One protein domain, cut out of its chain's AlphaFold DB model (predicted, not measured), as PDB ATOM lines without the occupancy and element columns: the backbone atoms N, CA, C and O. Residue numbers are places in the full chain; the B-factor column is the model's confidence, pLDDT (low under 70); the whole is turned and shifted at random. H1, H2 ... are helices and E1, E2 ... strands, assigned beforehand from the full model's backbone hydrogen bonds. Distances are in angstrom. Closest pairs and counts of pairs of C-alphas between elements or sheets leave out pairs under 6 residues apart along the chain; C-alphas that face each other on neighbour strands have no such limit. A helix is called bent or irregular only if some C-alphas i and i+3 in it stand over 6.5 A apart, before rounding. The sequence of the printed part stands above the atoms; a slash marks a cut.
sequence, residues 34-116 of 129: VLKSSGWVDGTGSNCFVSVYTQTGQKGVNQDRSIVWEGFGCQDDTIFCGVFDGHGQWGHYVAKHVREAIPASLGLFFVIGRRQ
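AT A GLANCE: This is residues 34 to 116 of the 129 residues of an uncharacterized protein of Carex littledalei (UniProt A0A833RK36). Hairpin E3-E4 is the middle of a flat slab, with hairpin E1-E2 over one face and helix H1 over the other. The printed part has 83 residues with four strands, antiparallel in pairs, then one helix; the class is mixed. It is only just loose, close to compact, with radius of gyration of the C-alphas 14.3 A and spans 46 by 25 by 12 A.

HOW THE PARTS SIT: E3, residues 65 to 70, and E4, 79 to 84, have N 67 and O 82 within hydrogen-bond range, 2.9 A. E1, 39 to 43, and E2, 48 to 52, have N 41 and O 50 at 2.8 A. H1, 91 to 115, by hydrogen bonds one helix, is bent: C-alphas 100 and 103, ending H1a and beginning H1b, are 6.5 A apart. Every O i to N i+4 pair in both arms is within range. The closest C-alphas of E4 and H1a are 84 and 95, 5.4 A.

IN THESE COORDINATES: E3 is 17.2 A long; E1 begins at C-alpha 39 at (130.426, -3.273, 225.445), and H1b ends at C-alpha 115 at (138.118, -35.388, 223.427).

THE WHOLE: Residues 53 to 64 are the long link; pLDDT is under 70 at 44 to 46 and 113 to 116.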
ATOM      1  N   VAL A  34     132.766 -12.009 219.982       89.69
ATOM      2  CA  VAL A  34     134.032 -11.618 220.611       89.69
ATOM      3  C   VAL A  34     134.087 -10.102 220.777       89.69
ATOM      4  O   VAL A  34     134.314  -9.364 219.815       89.69
ATOM      5  N   LEU A  35     133.946  -9.620 222.013       92.44
ATOM      6  CA  LEU A  35     134.158  -8.214 222.350       92.44
ATOM      7  C   LEU A  35     135.617  -7.967 222.709       92.44
ATOM      8  O   LEU A  35     136.187  -8.643 223.558       92.44
ATOM      9  N   LYS A  36     136.220  -6.960 222.080       93.75
ATOM     10  CA  LYS A  36     137.625  -6.546 222.280       93.75
ATOM     11  C   LYS A  36     137.761  -5.102 222.780       93.75
ATOM     12  O   LYS A  36     138.876  -4.595 222.921       93.75
ATOM     13  N   SER A  37     136.627  -4.445 222.981       90.94
ATOM     14  CA  SER A  37     136.442  -3.058 223.401       90.94
ATOM     15  C   SER A  37     135.248  -2.991 224.349       90.94
ATOM     16  O   SER A  37     134.539  -3.984 224.500       90.94
ATOM     17  N   SER A  38     135.011  -1.825 224.955       93.44
ATOM     18  CA  SER A  38     133.860  -1.601 225.831       93.44
ATOM     19  C   SER A  38     132.540  -2.027 225.173       93.44
ATOM     20  O   SER A  38     132.324  -1.750 223.993       93.44
ATOM     21  N   GLY A  39     131.672  -2.689 225.932       93.62
ATOM     22  CA  GLY A  39     130.426  -3.273 225.445       93.62
ATOM     23  C   GLY A  39     129.877  -4.309 226.420       93.62
ATOM     24  O   GLY A  39     130.360  -4.433 227.544       93.62
ATOM     25  N   TRP A  40     128.870  -5.061 225.994       92.19
ATOM     26  CA  TRP A  40     128.285  -6.134 226.788       92.19
ATOM     27  C   TRP A  40     127.805  -7.277 225.896       92.19
ATOM     28  O   TRP A  40     127.519  -7.071 224.716       92.19
ATOM     29  N   VAL A  41     127.750  -8.472 226.472       89.06
ATOM     30  CA  VAL A  41     127.177  -9.686 225.890       89.06
ATOM     31  C   VAL A  41     126.151 -10.223 226.875       89.06
ATOM     32  O   VAL A  41     126.411 -10.271 228.078       89.06
ATOM     33  N   ASP A  42     124.993 -10.611 226.359       85.19
ATOM     34  CA  ASP A  42     124.020 -11.416 227.088       85.19
ATOM     35  C   ASP A  42     124.139 -12.851 226.576       85.19
ATOM     36  O   ASP A  42     123.826 -13.127 225.418       85.19
ATOM     37  N   GLY A  43     124.708 -13.721 227.410       74.62
ATOM     38  CA  GLY A  43     125.044 -15.092 227.063       74.62
ATOM     39  C   GLY A  43     123.791 -15.925 226.852       74.62
ATOM     40  O   GLY A  43     123.246 -16.479 227.812       74.62
ATOM     41  N   THR A  44     123.366 -16.051 225.599       66.62
ATOM     42  CA  THR A  44     122.085 -16.664 225.210       66.62
ATOM     43  C   THR A  44     121.926 -18.116 225.683       66.62
ATOM     44  O   THR A  44     120.799 -18.573 225.867       66.62
ATOM     45  N   GLY A  45     123.033 -18.828 225.939       63.81
ATOM     46  CA  GLY A  45     123.049 -20.195 226.481       63.81
ATOM     47  C   GLY A  45     123.449 -20.337 227.958       63.81
ATOM     48  O   GLY A  45     123.290 -21.420 228.514       63.81
ATOM     49  N   SER A  46     123.964 -19.285 228.609       63.56
ATOM     50  CA  SER A  46     124.632 -19.384 229.924       63.56
ATOM     51  C   SER A  46     123.938 -18.639 231.073       63.56
ATOM     52  O   SER A  46     124.412 -18.708 232.207       63.56
ATOM     53  N   ASN A  47     122.826 -17.928 230.819       71.88
ATOM     54  CA  ASN A  47     122.210 -16.975 231.766       71.88
ATOM     55  C   ASN A  47     123.228 -15.963 232.338       71.88
ATOM     56  O   ASN A  47     123.082 -15.482 233.465       71.88
ATOM     57  N   CYS A  48     124.296 -15.677 231.590       77.44
ATOM     58  CA  CYS A  48     125.410 -14.864 232.050       77.44
ATOM     59  C   CYS A  48     125.452 -13.552 231.266       77.44
ATOM     60  O   CYS A  48     125.737 -13.535 230.070       77.44
ATOM     61  N   PHE A  49     125.194 -12.444 231.958       87.00
ATOM     62  CA  PHE A  49     125.401 -11.102 231.428       87.00
ATOM     63  C   PHE A  49     126.825 -10.647 231.743       87.00
ATOM     64  O   PHE A  49     127.226 -10.592 232.909       87.00
ATOM     65  N   VAL A  50     127.587 -10.291 230.711       91.88
ATOM     66  CA  VAL A  50     128.962  -9.811 230.860       91.88
ATOM     67  C   VAL A  50     129.096  -8.450 230.208       91.88
ATOM     68  O   VAL A  50     128.900  -8.300 229.009       91.88
ATOM     69  N   SER A  51     129.516  -7.459 230.985       93.62
ATOM     70  CA  SER A  51     129.901  -6.148 230.473       93.62
ATOM     71  C   SER A  51     131.395  -5.923 230.634       93.62
ATOM     72  O   SER A  51     131.978  -6.266 231.661       93.62
ATOM     73  N   VAL A  52     131.997  -5.271 229.651       95.44
ATOM     74  CA  VAL A  52     133.386  -4.834 229.677       95.44
ATOM     75  C   VAL A  52     133.441  -3.335 229.421       95.44
ATOM     76  O   VAL A  52     132.741  -2.801 228.564       95.44
ATOM     77  N   TYR A  53     134.286  -2.637 230.166       94.94
ATOM     78  CA  TYR A  53     134.525  -1.216 229.978       94.94
ATOM     79  C   TYR A  53     135.999  -0.922 230.211       94.94
ATOM     80  O   TYR A  53     136.617  -1.476 231.117       94.94
ATOM     81  N   THR A  54     136.569  -0.065 229.375       94.06
ATOM     82  CA  THR A  54     137.941   0.412 229.528       94.06
ATOM     83  C   THR A  54     138.003   1.909 229.269       94.06
ATOM     84  O   THR A  54     137.301   2.435 228.400       94.06
ATOM     85  N   GLN A  55     138.850   2.596 230.030       94.06
ATOM     86  CA  GLN A  55     139.053   4.032 229.936       94.06
ATOM     87  C   GLN A  55     140.527   4.363 230.149       94.06
ATOM     88  O   GLN A  55     141.172   3.852 231.053       94.06
ATOM     89  N   THR A  56     141.039   5.270 229.325       93.31
ATOM     90  CA  THR A  56     142.450   5.667 229.292       93.31
ATOM     91  C   THR A  56     142.938   6.429 230.534       93.31
ATOM     92  O   THR A  56     144.119   6.389 230.874       93.31
ATOM     93  N   GLY A  57     142.051   7.159 231.216       91.75
ATOM     94  CA  GLY A  57     142.441   8.077 232.289       91.75
ATOM     95  C   GLY A  57     143.385   9.190 231.802       91.75
ATOM     96  O   GLY A  57     143.317   9.608 230.648       91.75
ATOM     97  N   GLN A  58     144.263   9.682 232.685       93.88
ATOM     98  CA  GLN A  58     145.201  10.788 232.405       93.88
ATOM     99  C   GLN A  58     146.638  10.326 232.079       93.88
ATOM    100  O   GLN A  58     147.523  11.154 231.881       93.88
ATOM    101  N   LYS A  59     146.901   9.013 232.029       87.19
ATOM    102  CA  LYS A  59     148.261   8.433 231.967       87.19
ATOM    103  C   LYS A  59     148.832   8.264 230.545       87.19
ATOM    104  O   LYS A  59     149.785   7.516 230.354       87.19
ATOM    105  N   GLY A  60     148.287   8.954 229.541       90.56
ATOM    106  CA  GLY A  60     148.700   8.792 228.139       90.56
ATOM    107  C   GLY A  60     147.928   7.675 227.439       90.56
ATOM    108  O   GLY A  60     146.733   7.563 227.647       90.56
ATOM    109  N   VAL A  61     148.555   6.875 226.570       94.81
ATOM    110  CA  VAL A  61     147.862   5.795 225.830       94.81
ATOM    111  C   VAL A  61     147.328   4.728 226.791       94.81
ATOM    112  O   VAL A  61     148.064   4.258 227.652       94.81
ATOM    113  N   ASN A  62     146.082   4.285 226.588       96.00
ATOM    114  CA  ASN A  62     145.508   3.185 227.361       96.00
ATOM    115  C   ASN A  62     146.227   1.872 227.043       96.00
ATOM    116  O   ASN A  62     146.128   1.356 225.918       96.00
ATOM    117  N   GLN A  63     146.948   1.364 228.037       96.94
ATOM    118  CA  GLN A  63     147.733   0.145 227.919       96.94
ATOM    119  C   GLN A  63     146.927  -1.114 228.241       96.94
ATOM    120  O   GLN A  63     147.350  -2.203 227.852       96.94
ATOM    121  N   ASP A  64     145.735  -0.955 228.813       96.12
ATOM    122  CA  ASP A  64     144.830  -2.047 229.126       96.12
ATOM    123  C   ASP A  64     144.213  -2.624 227.849       96.12
ATOM    124  O   ASP A  64     143.865  -1.921 226.882       96.12
ATOM    125  N   ARG A  65     144.032  -3.941 227.844       96.81
ATOM    126  CA  ARG A  65     143.292  -4.671 226.815       96.81
ATOM    127  C   ARG A  65     142.390  -5.695 227.469       96.81
ATOM    128  O   ARG A  65     142.769  -6.339 228.433       96.81
ATOM    129  N   SER A  66     141.204  -5.884 226.914       96.81
ATOM    130  CA  SER A  66     140.248  -6.867 227.406       96.81
ATOM    131  C   SER A  66     139.634  -7.662 226.264       96.81
ATOM    132  O   SER A  66     139.663  -7.233 225.103       96.81
ATOM    133  N   ILE A  67     139.121  -8.842 226.596       95.56
ATOM    134  CA  ILE A  67     138.350  -9.694 225.700       95.56
ATOM    135  C   ILE A  67     137.206 -10.361 226.462       95.56
ATOM    136  O   ILE A  67     137.398 -10.823 227.586       95.56
ATOM    137  N   VAL A  68     136.042 -10.421 225.829       94.06
ATOM    138  CA  VAL A  68     134.919 -11.284 226.208       94.06
ATOM    139  C   VAL A  68     134.610 -12.147 224.993       94.06
ATOM    140  O   VAL A  68     134.512 -11.612 223.890       94.06
ATOM    141  N   TRP A  69     134.512 -13.457 225.169       91.38
ATOM    142  CA  TRP A  69     134.281 -14.419 224.093       91.38
ATOM    143  C   TRP A  69     133.198 -15.410 224.527       91.38
ATOM    144  O   TRP A  69     133.450 -16.268 225.372       91.38
ATOM    145  N   GLU A  70     132.003 -15.289 223.949       89.00
ATOM    146  CA  GLU A  70     130.895 -16.241 224.124       89.00
ATOM    147  C   GLU A  70     131.063 -17.453 223.201       89.00
ATOM    148  O   GLU A  70     131.457 -17.308 222.043       89.00
ATOM    149  N   GLY A  71     130.767 -18.653 223.696       85.12
ATOM    150  CA  GLY A  71     130.980 -19.878 222.927       85.12
ATOM    151  C   GLY A  71     132.400 -20.438 223.065       85.12
ATOM    152  O   GLY A  71     132.807 -21.292 222.275       85.12
ATOM    153  N   PHE A  72     133.196 -19.939 224.020       87.69
ATOM    154  CA  PHE A  72     134.629 -20.224 224.066       87.69
ATOM    155  C   PHE A  72     134.920 -21.724 224.189       87.69
ATOM    156  O   PHE A  72     134.417 -22.411 225.077       87.69
ATOM    157  N   GLY A  73     135.781 -22.236 223.306       84.00
ATOM    158  CA  GLY A  73     136.085 -23.664 223.269       84.00
ATOM    159  C   GLY A  73     134.907 -24.510 222.783       84.00
ATOM    160  O   GLY A  73     134.795 -25.662 223.213       84.00
ATOM    161  N   CYS A  74     134.070 -23.953 221.892       79.44
ATOM    162  CA  CYS A  74     132.968 -24.652 221.223       79.44
ATOM    163  C   CYS A  74     131.885 -25.116 222.216       79.44
ATOM    164  O   CYS A  74     131.366 -26.231 222.144       79.44
ATOM    165  N   GLN A  75     131.612 -24.258 223.198       78.12
ATOM    166  CA  GLN A  75     130.642 -24.466 224.270       78.12
ATOM    167  C   GLN A  75     129.737 -23.241 224.354       78.12
ATOM    168  O   GLN A  75     130.144 -22.207 224.879       78.12
ATOM    169  N   ASP A  76     128.515 -23.372 223.834       77.62
ATOM    170  CA  ASP A  76     127.502 -22.305 223.790       77.62
ATOM    171  C   ASP A  76     127.137 -21.749 225.184       77.62
ATOM    172  O   ASP A  76     126.636 -20.635 225.311       77.62
ATOM    173  N   ASP A  77     127.394 -22.513 226.247       80.31
ATOM    174  CA  ASP A  77     127.136 -22.165 227.647       80.31
ATOM    175  C   ASP A  77     128.351 -21.554 228.366       80.31
ATOM    176  O   ASP A  77     128.309 -21.314 229.575       80.31
ATOM    177  N   THR A  78     129.443 -21.291 227.647       83.75
ATOM    178  CA  THR A  78     130.695 -20.806 228.231       83.75
ATOM    179  C   THR A  78     131.067 -19.427 227.699       83.75
ATOM    180  O   THR A  78     131.084 -19.177 226.494       83.75
ATOM    181  N   ILE A  79     131.455 -18.537 228.615       88.69
ATOM    182  CA  ILE A  79     132.027 -17.230 228.292       88.69
ATOM    183  C   ILE A  79     133.451 -17.163 228.844       88.69
ATOM    184  O   ILE A  79     133.686 -17.407 230.028       88.69
ATOM    185  N   PHE A  80     134.410 -16.813 227.991       91.00
ATOM    186  CA  PHE A  80     135.773 -16.494 228.396       91.00
ATOM    187  C   PHE A  80     135.945 -14.984 228.553       91.00
ATOM    188  O   PHE A  80     135.636 -14.219 227.641       91.00
ATOM    189  N   CYS A  81     136.511 -14.567 229.684       93.75
ATOM    190  CA  CYS A  81     136.823 -13.174 229.979       93.75
ATOM    191  C   CYS A  81     138.307 -13.032 230.314       93.75
ATOM    192  O   CYS A  81     138.834 -13.764 231.152       93.75
ATOM    193  N   GLY A  82     138.974 -12.063 229.693       95.44
ATOM    194  CA  GLY A  82     140.368 -11.732 229.979       95.44
ATOM    195  C   GLY A  82     140.582 -10.227 230.053       95.44
ATOM    196  O   GLY A  82     140.066  -9.486 229.218       95.44
ATOM    197  N   VAL A  83     141.366  -9.781 231.035       96.44
ATOM    198  CA  VAL A  83     141.839  -8.397 231.179       96.44
ATOM    199  C   VAL A  83     143.359  -8.432 231.299       96.44
ATOM    200  O   VAL A  83     143.911  -9.237 232.044       96.44
ATOM    201  N   PHE A  84     144.026  -7.576 230.535       96.56
ATOM    202  CA  PHE A  84     145.471  -7.539 230.374       96.56
ATOM    203  C   PHE A  84     145.952  -6.107 230.611       96.56
ATOM    204  O   PHE A  84     145.659  -5.224 229.806       96.56
ATOM    205  N   ASP A  85     146.676  -5.897 231.708       95.62
ATOM    206  CA  ASP A  85     147.308  -4.623 232.061       95.62
ATOM    207  C   ASP A  85     148.687  -4.546 231.391       95.62
ATOM    208  O   ASP A  85     149.589  -5.349 231.660       95.62
ATOM    209  N   GLY A  86     148.820  -3.637 230.430       96.56
ATOM    210  CA  GLY A  86     150.080  -3.393 229.746       96.56
ATOM    211  C   GLY A  86     150.951  -2.429 230.544       96.56
ATOM    212  O   GLY A  86     150.477  -1.392 230.984       96.56
ATOM    213  N   HIS A  87     152.251  -2.713 230.646       94.69
ATOM    214  CA  HIS A  87     153.201  -1.825 231.319       94.69
ATOM    215  C   HIS A  87     154.387  -1.421 230.431       94.69
ATOM    216  O   HIS A  87     154.834  -2.173 229.562       94.69
ATOM    217  N   GLY A  88     154.940  -0.233 230.692       95.56
ATOM    218  CA  GLY A  88     156.115   0.309 230.011       95.56
ATOM    219  C   GLY A  88     155.813   0.911 228.635       95.56
ATOM    220  O   GLY A  88     154.673   0.964 228.181       95.56
ATOM    221  N   GLN A  89     156.851   1.372 227.937       96.00
ATOM    222  CA  GLN A  89     156.713   2.085 226.654       96.00
ATOM    223  C   GLN A  89     155.929   1.305 225.576       96.00
ATOM    224  O   GLN A  89     155.199   1.899 224.785       96.00
ATOM    225  N   TRP A  90     156.009  -0.030 225.589       97.00
ATOM    226  CA  TRP A  90     155.340  -0.917 224.629       97.00
ATOM    227  C   TRP A  90     154.194  -1.735 225.248       97.00
ATOM    228  O   TRP A  90     153.683  -2.648 224.597       97.00
ATOM    229  N   GLY A  91     153.762  -1.415 226.476       97.44
ATOM    230  CA  GLY A  91     152.792  -2.214 227.240       97.44
ATOM    231  C   GLY A  91     151.505  -2.520 226.474       97.44
ATOM    232  O   GLY A  91     151.050  -3.660 226.438       97.44
ATOM    233  N   HIS A  92     150.985  -1.532 225.748       96.56
ATOM    234  CA  HIS A  92     149.781  -1.664 224.924       96.56
ATOM    235  C   HIS A  92     149.918  -2.638 223.737       96.56
ATOM    236  O   HIS A  92     148.913  -3.206 223.300       96.56
ATOM    237  N   TYR A  93     151.128  -2.850 223.204       97.88
ATOM    238  CA  TYR A  93     151.376  -3.853 222.161       97.88
ATOM    239  C   TYR A  93     151.431  -5.257 222.753       97.88
ATOM    240  O   TYR A  93     150.814  -6.170 222.207       97.88
ATOM    241  N   VAL A  94     152.112  -5.416 223.891       98.12
ATOM    242  CA  VAL A  94     152.202  -6.706 224.587       98.12
ATOM    243  C   VAL A  94     150.820  -7.137 225.073       98.12
ATOM    244  O   VAL A  94     150.386  -8.235 224.739       98.12
ATOM    245  N   ALA A  95     150.071  -6.262 225.750       97.88
ATOM    246  CA  ALA A  95     148.709  -6.554 226.203       97.88
ATOM    247  C   ALA A  95     147.780  -6.934 225.036       97.88
ATOM    248  O   ALA A  95     146.962  -7.848 225.151       97.88
ATOM    249  N   LYS A  96     147.936  -6.281 223.872       96.94
ATOM    250  CA  LYS A  96     147.187  -6.633 222.657       96.94
ATOM    251  C   LYS A  96     147.561  -8.025 222.148       96.94
ATOM    252  O   LYS A  96     146.661  -8.801 221.835       96.94
ATOM    253  N   HIS A  97     148.853  -8.335 222.082       97.31
ATOM    254  CA  HIS A  97     149.337  -9.638 221.633       97.31
ATOM    255  C   HIS A  97     148.873 -10.764 222.563       97.31
ATOM    256  O   HIS A  97     148.358 -11.778 222.102       97.31
ATOM    257  N   VAL A  98     148.970 -10.557 223.879       97.56
ATOM    258  CA  VAL A  98     148.515 -11.515 224.893       97.56
ATOM    259  C   VAL A  98     147.011 -11.777 224.761       97.56
ATOM    260  O   VAL A  98     146.597 -12.937 224.735       97.56
ATOM    261  N   ARG A  99     146.200 -10.724 224.579       96.31
ATOM    262  CA  ARG A  99     144.758 -10.843 224.311       96.31
ATOM    263  C   ARG A  99     144.449 -11.701 223.082       96.31
ATOM    264  O   ARG A  99     143.411 -12.349 223.042       96.31
ATOM    265  N   GLU A 100     145.307 -11.681 222.069       93.88
ATOM    266  CA  GLU A 100     145.116 -12.436 220.825       93.88
ATOM    267  C   GLU A 100     145.636 -13.881 220.939       93.88
ATOM    268  O   GLU A 100     144.996 -14.803 220.436       93.88
ATOM    269  N   ALA A 101     146.746 -14.104 221.648       94.25
ATOM    270  CA  ALA A 101     147.409 -15.406 221.734       94.25
ATOM    271  C   ALA A 101     146.851 -16.332 222.831       94.25
ATOM    272  O   ALA A 101     146.738 -17.545 222.616       94.25
ATOM    273  N   ILE A 102     146.503 -15.794 224.010       93.75
ATOM    274  CA  ILE A 102     146.050 -16.608 225.151       93.75
ATOM    275  C   ILE A 102     144.746 -17.351 224.844       93.75
ATOM    276  O   ILE A 102     144.735 -18.572 225.011       93.75
ATOM    277  N   PRO A 103     143.672 -16.698 224.360       90.88
ATOM    278  CA  PRO A 103     142.418 -17.394 224.078       90.88
ATOM    279  C   PRO A 103     142.602 -18.499 223.031       90.88
ATOM    280  O   PRO A 103     142.108 -19.607 223.208       90.88
ATOM    281  N   ALA A 104     143.398 -18.252 221.987       86.19
ATOM    282  CA  ALA A 104     143.684 -19.248 220.953       86.19
ATOM    283  C   ALA A 104     144.457 -20.472 221.484       86.19
ATOM    284  O   ALA A 104     144.259 -21.593 220.999       86.19
ATOM    285  N   SER A 105     145.337 -20.262 222.470       87.94
ATOM    286  CA  SER A 105     146.111 -21.324 223.123       87.94
ATOM    287  C   SER A 105     145.247 -22.112 224.108       87.94
ATOM    288  O   SER A 105     145.211 -23.338 224.053       87.94
ATOM    289  N   LEU A 106     144.493 -21.417 224.964       87.62
ATOM    290  CA  LEU A 106     143.574 -22.029 225.926       87.62
ATOM    291  C   LEU A 106     142.444 -22.795 225.234       87.62
ATOM    292  O   LEU A 106     142.111 -23.895 225.667       87.62
ATOM    293  N   GLY A 107     141.904 -22.266 224.135       83.44
ATOM    294  CA  GLY A 107     140.858 -22.926 223.356       83.44
ATOM    295  C   GLY A 107     141.333 -24.267 222.800       83.44
ATOM    296  O   GLY A 107     140.611 -25.256 222.874       83.44
ATOM    297  N   LEU A 108     142.589 -24.343 222.344       79.81
ATOM    298  CA  LEU A 108     143.191 -25.601 221.905       79.81
ATOM    299  C   LEU A 108     143.259 -26.626 223.048       79.81
ATOM    300  O   LEU A 108     142.851 -27.771 222.859       79.81
ATOM    301  N   PHE A 109     143.716 -26.225 224.239       79.88
ATOM    302  CA  PHE A 109     143.730 -27.108 225.411       79.88
ATOM    303  C   PHE A 109     142.324 -27.568 225.809       79.88
ATOM    304  O   PHE A 109     142.135 -28.747 226.109       79.88
ATOM    305  N   PHE A 110     141.339 -26.668 225.777       77.69
ATOM    306  CA  PHE A 110     139.953 -26.983 226.118       77.69
ATOM    307  C   PHE A 110     139.354 -28.009 225.149       77.69
ATOM    308  O   PHE A 110     138.749 -28.993 225.575       77.69
ATOM    309  N   VAL A 111     139.590 -27.833 223.845       75.94
ATOM    310  CA  VAL A 111     139.114 -28.753 222.804       75.94
ATOM    311  C   VAL A 111     139.825 -30.109 222.892       75.94
ATOM    312  O   VAL A 111     139.168 -31.152 222.839       75.94
ATOM    313  N   ILE A 112     141.154 -30.133 223.061       73.50
ATOM    314  CA  ILE A 112     141.929 -31.387 223.133       73.50
ATOM    315  C   ILE A 112     141.613 -32.162 224.417       73.50
ATOM    316  O   ILE A 112     141.351 -33.365 224.355       73.50
ATOM    317  N   GLY A 113     141.601 -31.491 225.571       66.75
ATOM    318  CA  GLY A 113     141.358 -32.121 226.869       66.75
ATOM    319  C   GLY A 113     139.988 -32.797 226.962       66.75
ATOM    320  O   GLY A 113     139.850 -33.829 227.619       66.75
ATOM    321  N   ARG A 114     138.976 -32.285 226.249       65.00
ATOM    322  CA  ARG A 114     137.612 -32.837 226.281       65.00
ATOM    323  C   ARG A 114     137.355 -33.981 225.304       65.00
ATOM    324  O   ARG A 114     136.457 -34.779 225.574       65.00
ATOM    325  N   ARG A 115     138.174 -34.163 224.258       56.66
ATOM    326  CA  ARG A 115     138.118 -35.388 223.427       56.66
ATOM    327  C   ARG A 115     138.319 -36.661 224.257       56.66
ATOM    328  O   ARG A 115     137.792 -37.706 223.900       56.66
ATOM    329  N   GLN A 116     139.018 -36.569 225.389       52.75
ATOM    330  CA  GLN A 116     139.218 -37.695 226.306       52.75
ATOM    331  C   GLN A 116     137.984 -38.009 227.177       52.75
ATOM    332  O   GLN A 116     137.846 -39.140 227.639       52.75
TER     333      GLN A 116